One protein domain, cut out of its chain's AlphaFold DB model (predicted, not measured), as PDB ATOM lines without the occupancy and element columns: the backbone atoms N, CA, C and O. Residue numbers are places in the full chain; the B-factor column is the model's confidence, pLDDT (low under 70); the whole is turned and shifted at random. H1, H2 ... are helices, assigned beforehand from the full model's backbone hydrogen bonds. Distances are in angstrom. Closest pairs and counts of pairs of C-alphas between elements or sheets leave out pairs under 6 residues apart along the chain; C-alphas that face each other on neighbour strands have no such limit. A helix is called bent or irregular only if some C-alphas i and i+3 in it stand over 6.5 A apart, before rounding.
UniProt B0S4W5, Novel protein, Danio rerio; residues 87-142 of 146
ATOM      1  N   LEU A  87      -2.893 -45.548 -24.836       81.00
ATOM      2  CA  LEU A  87      -2.159 -44.954 -23.715       81.00
ATOM      3  C   LEU A  87      -3.127 -44.407 -22.671       81.00
ATOM      4  O   LEU A  87      -2.906 -44.594 -21.472       81.00
ATOM      5  N   LEU A  88      -4.205 -43.752 -23.109       79.69
ATOM      6  CA  LEU A  88      -5.231 -43.240 -22.206       79.69
ATOM      7  C   LEU A  88      -5.983 -44.377 -21.509       79.69
ATOM      8  O   LEU A  88      -6.245 -44.296 -20.307       79.69
ATOM      9  N   MET A  89      -6.292 -45.450 -22.237       81.06
ATOM     10  CA  MET A  89      -6.936 -46.642 -21.700       81.06
ATOM     11  C   MET A  89      -6.053 -47.292 -20.633       81.06
ATOM     12  O   MET A  89      -6.519 -47.503 -19.511       81.06
ATOM     13  N   TYR A  90      -4.768 -47.511 -20.928       79.75
ATOM     14  CA  TYR A  90      -3.815 -48.053 -19.959       79.75
ATOM     15  C   TYR A  90      -3.681 -47.146 -18.731       79.75
ATOM     16  O   TYR A  90      -3.825 -47.609 -17.599       79.75
ATOM     17  N   ALA A  91      -3.498 -45.838 -18.934       80.00
ATOM     18  CA  ALA A  91      -3.395 -44.873 -17.845       80.00
ATOM     19  C   ALA A  91      -4.656 -44.854 -16.967       80.00
ATOM     20  O   ALA A  91      -4.536 -44.811 -15.744       80.00
ATOM     21  N   SER A  92      -5.847 -44.950 -17.564       77.00
ATOM     22  CA  SER A  92      -7.121 -44.996 -16.833       77.00
ATOM     23  C   SER A  92      -7.366 -46.313 -16.084       77.00
ATOM     24  O   SER A  92      -8.081 -46.319 -15.084       77.00
ATOM     25  N   ALA A  93      -6.762 -47.420 -16.535       76.88
ATOM     26  CA  ALA A  93      -6.811 -48.715 -15.856       76.88
ATOM     27  C   ALA A  93      -5.842 -48.786 -14.663       76.88
ATOM     28  O   ALA A  93      -6.070 -49.538 -13.711       76.88
ATOM     29  N   THR A  94      -4.765 -47.991 -14.674       72.44
ATOM     30  CA  THR A  94      -3.907 -47.832 -13.494       72.44
ATOM     31  C   THR A  94      -4.644 -47.059 -12.395       72.44
ATOM     32  O   THR A  94      -5.435 -46.161 -12.666       72.44
ATOM     33  N   LYS A  95      -4.369 -47.353 -11.115       63.16
ATOM     34  CA  LYS A  95      -5.029 -46.702  -9.955       63.16
ATOM     35  C   LYS A  95      -4.788 -45.181  -9.844       63.16
ATOM     36  O   LYS A  95      -5.263 -44.555  -8.894       63.16
ATOM     37  N   ASN A  96      -4.069 -44.571 -10.786       63.28
ATOM     38  CA  ASN A  96      -3.847 -43.136 -10.842       63.28
ATOM     39  C   ASN A  96      -5.078 -42.426 -11.423       63.28
ATOM     40  O   ASN A  96      -5.252 -42.337 -12.633       63.28
ATOM     41  N   LYS A  97      -5.896 -41.836 -10.540       63.97
ATOM     42  CA  LYS A  97      -7.114 -41.044 -10.841       63.97
ATOM     43  C   LYS A  97      -6.910 -39.802 -11.736       63.97
ATOM     44  O   LYS A  97      -7.827 -38.999 -11.876       63.97
ATOM     45  N   LEU A  98      -5.720 -39.598 -12.294       71.38
ATOM     46  CA  LEU A  98      -5.361 -38.409 -13.070       71.38
ATOM     47  C   LEU A  98      -5.966 -38.421 -14.480       71.38
ATOM     48  O   LEU A  98      -6.173 -37.356 -15.054       71.38
ATOM     49  N   PHE A  99      -6.272 -39.604 -15.021       76.19
ATOM     50  CA  PHE A  99      -6.785 -39.761 -16.379       76.19
ATOM     51  C   PHE A  99      -8.114 -40.502 -16.390       76.19
ATOM     52  O   PHE A  99      -8.308 -41.492 -15.689       76.19
ATOM     53  N   THR A 100      -9.032 -40.018 -17.220       76.31
ATOM     54  CA  THR A 100     -10.321 -40.662 -17.473       76.31
ATOM     55  C   THR A 100     -10.449 -40.863 -18.976       76.31
ATOM     56  O   THR A 100     -10.097 -39.960 -19.731       76.31
ATOM     57  N   GLY A 101     -10.999 -41.995 -19.417       76.12
ATOM     58  CA  GLY A 101     -11.309 -42.228 -20.834       76.12
ATOM     59  C   GLY A 101     -12.492 -41.403 -21.368       76.12
ATOM     60  O   GLY A 101     -12.916 -41.610 -22.500       76.12
ATOM     61  N   LYS A 102     -13.071 -40.493 -20.570       81.69
ATOM     62  CA  LYS A 102     -14.209 -39.657 -20.976       81.69
ATOM     63  C   LYS A 102     -13.722 -38.384 -21.668       81.69
ATOM     64  O   LYS A 102     -12.858 -37.684 -21.142       81.69
ATOM     65  N   ARG A 103     -14.334 -38.042 -22.805       81.94
ATOM     66  CA  ARG A 103     -14.159 -36.734 -23.455       81.94
ATOM     67  C   ARG A 103     -14.816 -35.637 -22.607       81.94
ATOM     68  O   ARG A 103     -15.877 -35.855 -22.026       81.94
ATOM     69  N   VAL A 104     -14.190 -34.461 -22.536       83.62
ATOM     70  CA  VAL A 104     -14.697 -33.293 -21.793       83.62
ATOM     71  C   VAL A 104     -14.584 -32.021 -22.629       83.62
ATOM     72  O   VAL A 104     -13.649 -31.868 -23.415       83.62
ATOM     73  N   ASN A 105     -15.511 -31.085 -22.430       86.94
ATOM     74  CA  ASN A 105     -15.461 -29.771 -23.071       86.94
ATOM     75  C   ASN A 105     -14.447 -28.856 -22.366       86.94
ATOM     76  O   ASN A 105     -14.386 -28.815 -21.136       86.94
ATOM     77  N   ILE A 106     -13.684 -28.076 -23.138       87.44
ATOM     78  CA  ILE A 106     -12.682 -27.138 -22.609       87.44
ATOM     79  C   ILE A 106     -13.161 -25.703 -22.830       87.44
ATOM     80  O   ILE A 106     -13.213 -25.217 -23.955       87.44
ATOM     81  N   PHE A 107     -13.443 -24.995 -21.736       84.38
ATOM     82  CA  PHE A 107     -13.879 -23.597 -21.771       84.38
ATOM     83  C   PHE A 107     -12.818 -22.656 -21.191       84.38
ATOM     84  O   PHE A 107     -12.180 -22.958 -20.179       84.38
ATOM     85  N   SER A 108     -12.640 -21.480 -21.796       89.00
ATOM     86  CA  SER A 108     -11.874 -20.376 -21.199       89.00
ATOM     87  C   SER A 108     -12.761 -19.580 -20.237       89.00
ATOM     88  O   SER A 108     -13.920 -19.332 -20.553       89.00
ATOM     89  N   LYS A 109     -12.218 -19.133 -19.092       87.81
ATOM     90  CA  LYS A 109     -12.967 -18.345 -18.084       87.81
ATOM     91  C   LYS A 109     -13.567 -17.062 -18.676       87.81
ATOM     92  O   LYS A 109     -14.658 -16.670 -18.294       87.81
ATOM     93  N   ASN A 110     -12.863 -16.456 -19.633       86.62
ATOM     94  CA  ASN A 110     -13.275 -15.218 -20.301       86.62
ATOM     95  C   ASN A 110     -13.695 -15.463 -21.763       86.62
ATOM     96  O   ASN A 110     -13.714 -14.528 -22.555       86.62
ATOM     97  N   GLY A 111     -13.914 -16.721 -22.168       84.81
ATOM     98  CA  GLY A 111     -14.257 -17.074 -23.553       84.81
ATOM     99  C   GLY A 111     -13.152 -16.823 -24.591       84.81
ATOM    100  O   GLY A 111     -13.394 -16.933 -25.786       84.81
ATOM    101  N   THR A 112     -11.927 -16.492 -24.171       91.12
ATOM    102  CA  THR A 112     -10.839 -16.167 -25.102       91.12
ATOM    103  C   THR A 112     -10.198 -17.418 -25.702       91.12
ATOM    104  O   THR A 112      -9.872 -18.367 -24.984       91.12
ATOM    105  N   VAL A 113      -9.905 -17.369 -27.007       91.38
ATOM    106  CA  VAL A 113      -9.174 -18.427 -27.734       91.38
ATOM    107  C   VAL A 113      -7.826 -18.729 -27.077       91.38
ATOM    108  O   VAL A 113      -7.457 -19.889 -26.929       91.38
ATOM    109  N   ARG A 114      -7.115 -17.693 -26.604       90.56
ATOM    110  CA  ARG A 114      -5.842 -17.853 -25.879       90.56
ATOM    111  C   ARG A 114      -6.001 -18.737 -24.639       90.56
ATOM    112  O   ARG A 114      -5.238 -19.678 -24.477       90.56
ATOM    113  N   GLY A 115      -7.032 -18.498 -23.825       89.50
ATOM    114  CA  GLY A 115      -7.269 -19.291 -22.616       89.50
ATOM    115  C   GLY A 115      -7.681 -20.738 -22.900       89.50
ATOM    116  O   GLY A 115      -7.376 -21.618 -22.099       89.50
ATOM    117  N   VAL A 116      -8.339 -21.008 -24.034       93.75
ATOM    118  CA  VAL A 116      -8.588 -22.389 -24.487       93.75
ATOM    119  C   VAL A 116      -7.276 -23.037 -24.915       93.75
ATOM    120  O   VAL A 116      -6.952 -24.119 -24.434       93.75
ATOM    121  N   ARG A 117      -6.492 -22.356 -25.760       92.19
ATOM    122  CA  ARG A 117      -5.207 -22.857 -26.256       92.19
ATOM    123  C   ARG A 117      -4.270 -23.230 -25.114       92.19
ATOM    124  O   ARG A 117      -3.749 -24.334 -25.117       92.19
ATOM    125  N   ASP A 118      -4.109 -22.358 -24.124       89.19
ATOM    126  CA  ASP A 118      -3.186 -22.596 -23.012       89.19
ATOM    127  C   ASP A 118      -3.600 -23.839 -22.192       89.19
ATOM    128  O   ASP A 118      -2.752 -24.650 -21.816       89.19
ATOM    129  N   LYS A 119      -4.911 -24.060 -21.992       89.94
ATOM    130  CA  LYS A 119      -5.445 -25.275 -21.346       89.94
ATOM    131  C   LYS A 119      -5.227 -26.534 -22.186       89.94
ATOM    132  O   LYS A 119      -4.818 -27.558 -21.643       89.94
ATOM    133  N   VAL A 120      -5.486 -26.462 -23.493       89.69
ATOM    134  CA  VAL A 120      -5.257 -27.579 -24.426       89.69
ATOM    135  C   VAL A 120      -3.773 -27.943 -24.463       89.69
ATOM    136  O   VAL A 120      -3.427 -29.113 -24.325       89.69
ATOM    137  N   SER A 121      -2.882 -26.953 -24.563       87.25
ATOM    138  CA  SER A 121      -1.432 -27.165 -24.554       87.25
ATOM    139  C   SER A 121      -0.949 -27.817 -23.257       87.25
ATOM    140  O   SER A 121      -0.140 -28.740 -23.314       87.25
ATOM    141  N   ALA A 122      -1.470 -27.404 -22.096       83.00
ATOM    142  CA  ALA A 122      -1.154 -28.052 -20.822       83.00
ATOM    143  C   ALA A 122      -1.594 -29.530 -20.797       83.00
ATOM    144  O   ALA A 122      -0.835 -30.390 -20.348       83.00
ATOM    145  N   GLY A 123      -2.780 -29.834 -21.337       84.94
ATOM    146  CA  GLY A 123      -3.257 -31.210 -21.511       84.94
ATOM    147  C   GLY A 123      -2.360 -32.037 -22.436       84.94
ATOM    148  O   GLY A 123      -2.008 -33.167 -22.103       84.94
ATOM    149  N   GLN A 124      -1.912 -31.456 -23.553       85.56
ATOM    150  CA  GLN A 124      -1.023 -32.131 -24.501       85.56
ATOM    151  C   GLN A 124       0.337 -32.476 -23.882       85.56
ATOM    152  O   GLN A 124       0.844 -33.576 -24.082       85.56
ATOM    153  N   VAL A 125       0.937 -31.561 -23.112       83.56
ATOM    154  CA  VAL A 125       2.221 -31.817 -22.431       83.56
ATOM    155  C   VAL A 125       2.086 -32.964 -21.430       83.56
ATOM    156  O   VAL A 125       2.956 -33.833 -21.370       83.56
ATOM    157  N   LEU A 126       0.983 -32.997 -20.678       81.25
ATOM    158  CA  LEU A 126       0.678 -34.093 -19.762       81.25
ATOM    159  C   LEU A 126       0.545 -35.430 -20.514       81.25
ATOM    160  O   LEU A 126       1.117 -36.433 -20.089       81.25
ATOM    161  N   PHE A 127      -0.141 -35.428 -21.656       81.06
ATOM    162  CA  PHE A 127      -0.324 -36.615 -22.490       81.06
ATOM    163  C   PHE A 127       0.988 -37.112 -23.117       81.06
ATOM    164  O   PHE A 127       1.283 -38.301 -23.092       81.06
ATOM    165  N   ASN A 128       1.850 -36.209 -23.584       83.50
ATOM    166  CA  ASN A 128       3.166 -36.566 -24.124       83.50
ATOM    167  C   ASN A 128       4.088 -37.220 -23.080       83.50
ATOM    168  O   ASN A 128       5.054 -37.890 -23.437       83.50
ATOM    169  N   ASN A 129       3.830 -37.020 -21.786       80.44
ATOM    170  CA  ASN A 129       4.554 -37.721 -20.730       80.44
ATOM    171  C   ASN A 129       3.979 -39.118 -20.457       80.44
ATOM    172  O   ASN A 129       4.715 -39.976 -19.980       80.44
ATOM    173  N   LEU A 130       2.716 -39.395 -20.812       77.88
ATOM    174  CA  LEU A 130       2.151 -40.748 -20.726       77.88
ATOM    175  C   LEU A 130       2.890 -41.724 -21.631       77.88
ATOM    176  O   LEU A 130       3.201 -42.825 -21.194       77.88
ATOM    177  N   SER A 131       3.213 -41.324 -22.861       76.06
ATOM    178  CA  SER A 131       3.988 -42.172 -23.772       76.06
ATOM    179  C   SER A 131       5.392 -42.455 -23.238       76.06
ATOM    180  O   SER A 131       5.894 -43.555 -23.417       76.06
ATOM    181  N   LYS A 132       6.002 -41.525 -22.497       79.06
ATOM    182  CA  LYS A 132       7.289 -41.765 -21.823       79.06
ATOM    183  C   LYS A 132       7.162 -42.703 -20.622       79.06
ATOM    184  O   LYS A 132       8.054 -43.502 -20.383       79.06
ATOM    185  N   MET A 133       6.080 -42.598 -19.850       73.31
ATOM    186  CA  MET A 133       5.878 -43.425 -18.653       73.31
ATOM    187  C   MET A 133       5.363 -44.833 -18.975       73.31
ATOM    188  O   MET A 133       5.696 -45.784 -18.275       73.31
ATOM    189  N   TYR A 134       4.528 -44.965 -20.007       73.00
ATOM    190  CA  TYR A 134       3.791 -46.192 -20.317       73.00
ATOM    191  C   TYR A 134       4.073 -46.752 -21.712       73.00
ATOM    192  O   TYR A 134       3.748 -47.911 -21.958       73.00
ATOM    193  N   GLY A 135       4.698 -45.989 -22.615       64.81
ATOM    194  CA  GLY A 135       5.057 -46.467 -23.955       64.81
ATOM    195  C   GLY A 135       6.025 -47.648 -23.914       64.81
ATOM    196  O   GLY A 135       5.804 -48.632 -24.616       64.81
ATOM    197  N   ASP A 136       7.004 -47.627 -23.007       61.34
ATOM    198  CA  ASP A 136       7.923 -48.759 -22.813       61.34
ATOM    199  C   ASP A 136       7.207 -49.995 -22.228       61.34
ATOM    200  O   ASP A 136       7.498 -51.131 -22.604       61.34
ATOM    201  N   SER A 137       6.198 -49.792 -21.369       59.34
ATOM    202  CA  SER A 137       5.370 -50.871 -20.798       59.34
ATOM    203  C   SER A 137       4.427 -51.501 -21.837       59.34
ATOM    204  O   SER A 137       4.205 -52.713 -21.828       59.34
ATOM    205  N   LEU A 138       3.897 -50.709 -22.776       58.38
ATOM    206  CA  LEU A 138       3.044 -51.189 -23.871       58.38
ATOM    207  C   LEU A 138       3.822 -52.021 -24.898       58.38
ATOM    208  O   LEU A 138       3.306 -53.027 -25.384       58.38
ATOM    209  N   ILE A 139       5.073 -51.653 -25.196       57.75
ATOM    210  CA  ILE A 139       5.938 -52.410 -26.120       57.75
ATOM    211  C   ILE A 139       6.265 -53.801 -25.554       57.75
ATOM    212  O   ILE A 139       6.261 -54.786 -26.293       57.75
ATOM    213  N   MET A 140       6.482 -53.903 -24.241       55.53
ATOM    214  CA  MET A 140       6.836 -55.158 -23.562       55.53
ATOM    215  C   MET A 140       5.657 -56.129 -23.379       55.53
ATOM    216  O   MET A 140       5.880 -57.323 -23.187       55.53
ATOM    217  N   ASN A 141       4.413 -55.646 -23.454       54.91
ATOM    218  CA  ASN A 141       3.202 -56.445 -23.227       54.91
ATOM    219  C   ASN A 141       2.454 -56.833 -24.513       54.91
ATOM    220  O   ASN A 141       1.378 -57.427 -24.436       54.91
ATOM    221  N   ARG A 142       2.995 -56.534 -25.704       56.78
ATOM    222  CA  ARG A 142       2.377 -56.994 -26.955       56.78
ATOM    223  C   ARG A 142       2.506 -58.518 -27.067       56.78
ATOM    224  O   ARG A 142       3.630 -59.025 -27.127       56.78
TER     225      ARG A 142
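Overview. This is residues 87 to 142 of the 146 residues of the protein "Novel protein" of Danio rerio (UniProt B0S4W5). One long helix, H2, makes the length of a rod, and the short helix H1 packs on part of it, on residues 130 to 135, with its line about perpendicular to that of H2. Between the two helices a long stretch with no named element, residues 94 to 112, leads from H1 back to the first residues of H2, where residues 109 to 114 stick out. The printed part has 56 residues, with two named helices in the order H1, H2 and no named strand. The class is all helix, with 35 of the 56 residues in helices. The whole is loose, with a radius of gyration of the C-alphas of 13.9 A, and spans 44 by 18 by 15 A.

Arrangement. H1, residues 87 to 93, touches H2, residues 113 to 140, with 8 pairs of C-alphas within 8 A. H2 touches H1 with residues 130 to 135 alone. The closest C-alphas of the two are those of Leu 87 and Leu 130, 6.7 A apart. The lines stand about perpendicular, at 78 degrees, and the centres are 12.3 A apart. H2 has a kink of 38 degrees near residue 134; it is irregular there, with C-alphas 133 and 136 7.1 A apart. In H1 every O i to N i+4 pair is within hydrogen-bond range; in H2, 20 of 24 are.

Along the chain. H1 begins at C-alpha 87 at (-2.159, -44.954, -23.715) and measures 9.9 A from first to last C-alpha. H2 runs 40.3 A, from C-alpha 113 at (-9.174, -18.427, -27.734) to C-alpha 140 at (6.836, -55.158, -23.562).

Size, cuts and confidence. The two C-alphas farthest apart are those of Asn 110 and Arg 142, at 45.1 A. The printed part has no cut, and the link from H1 to H2, 19 residues, is long. The mean pLDDT of the printed part is 78.4, and residues 95 to 97 and 135 to 142 are under 70.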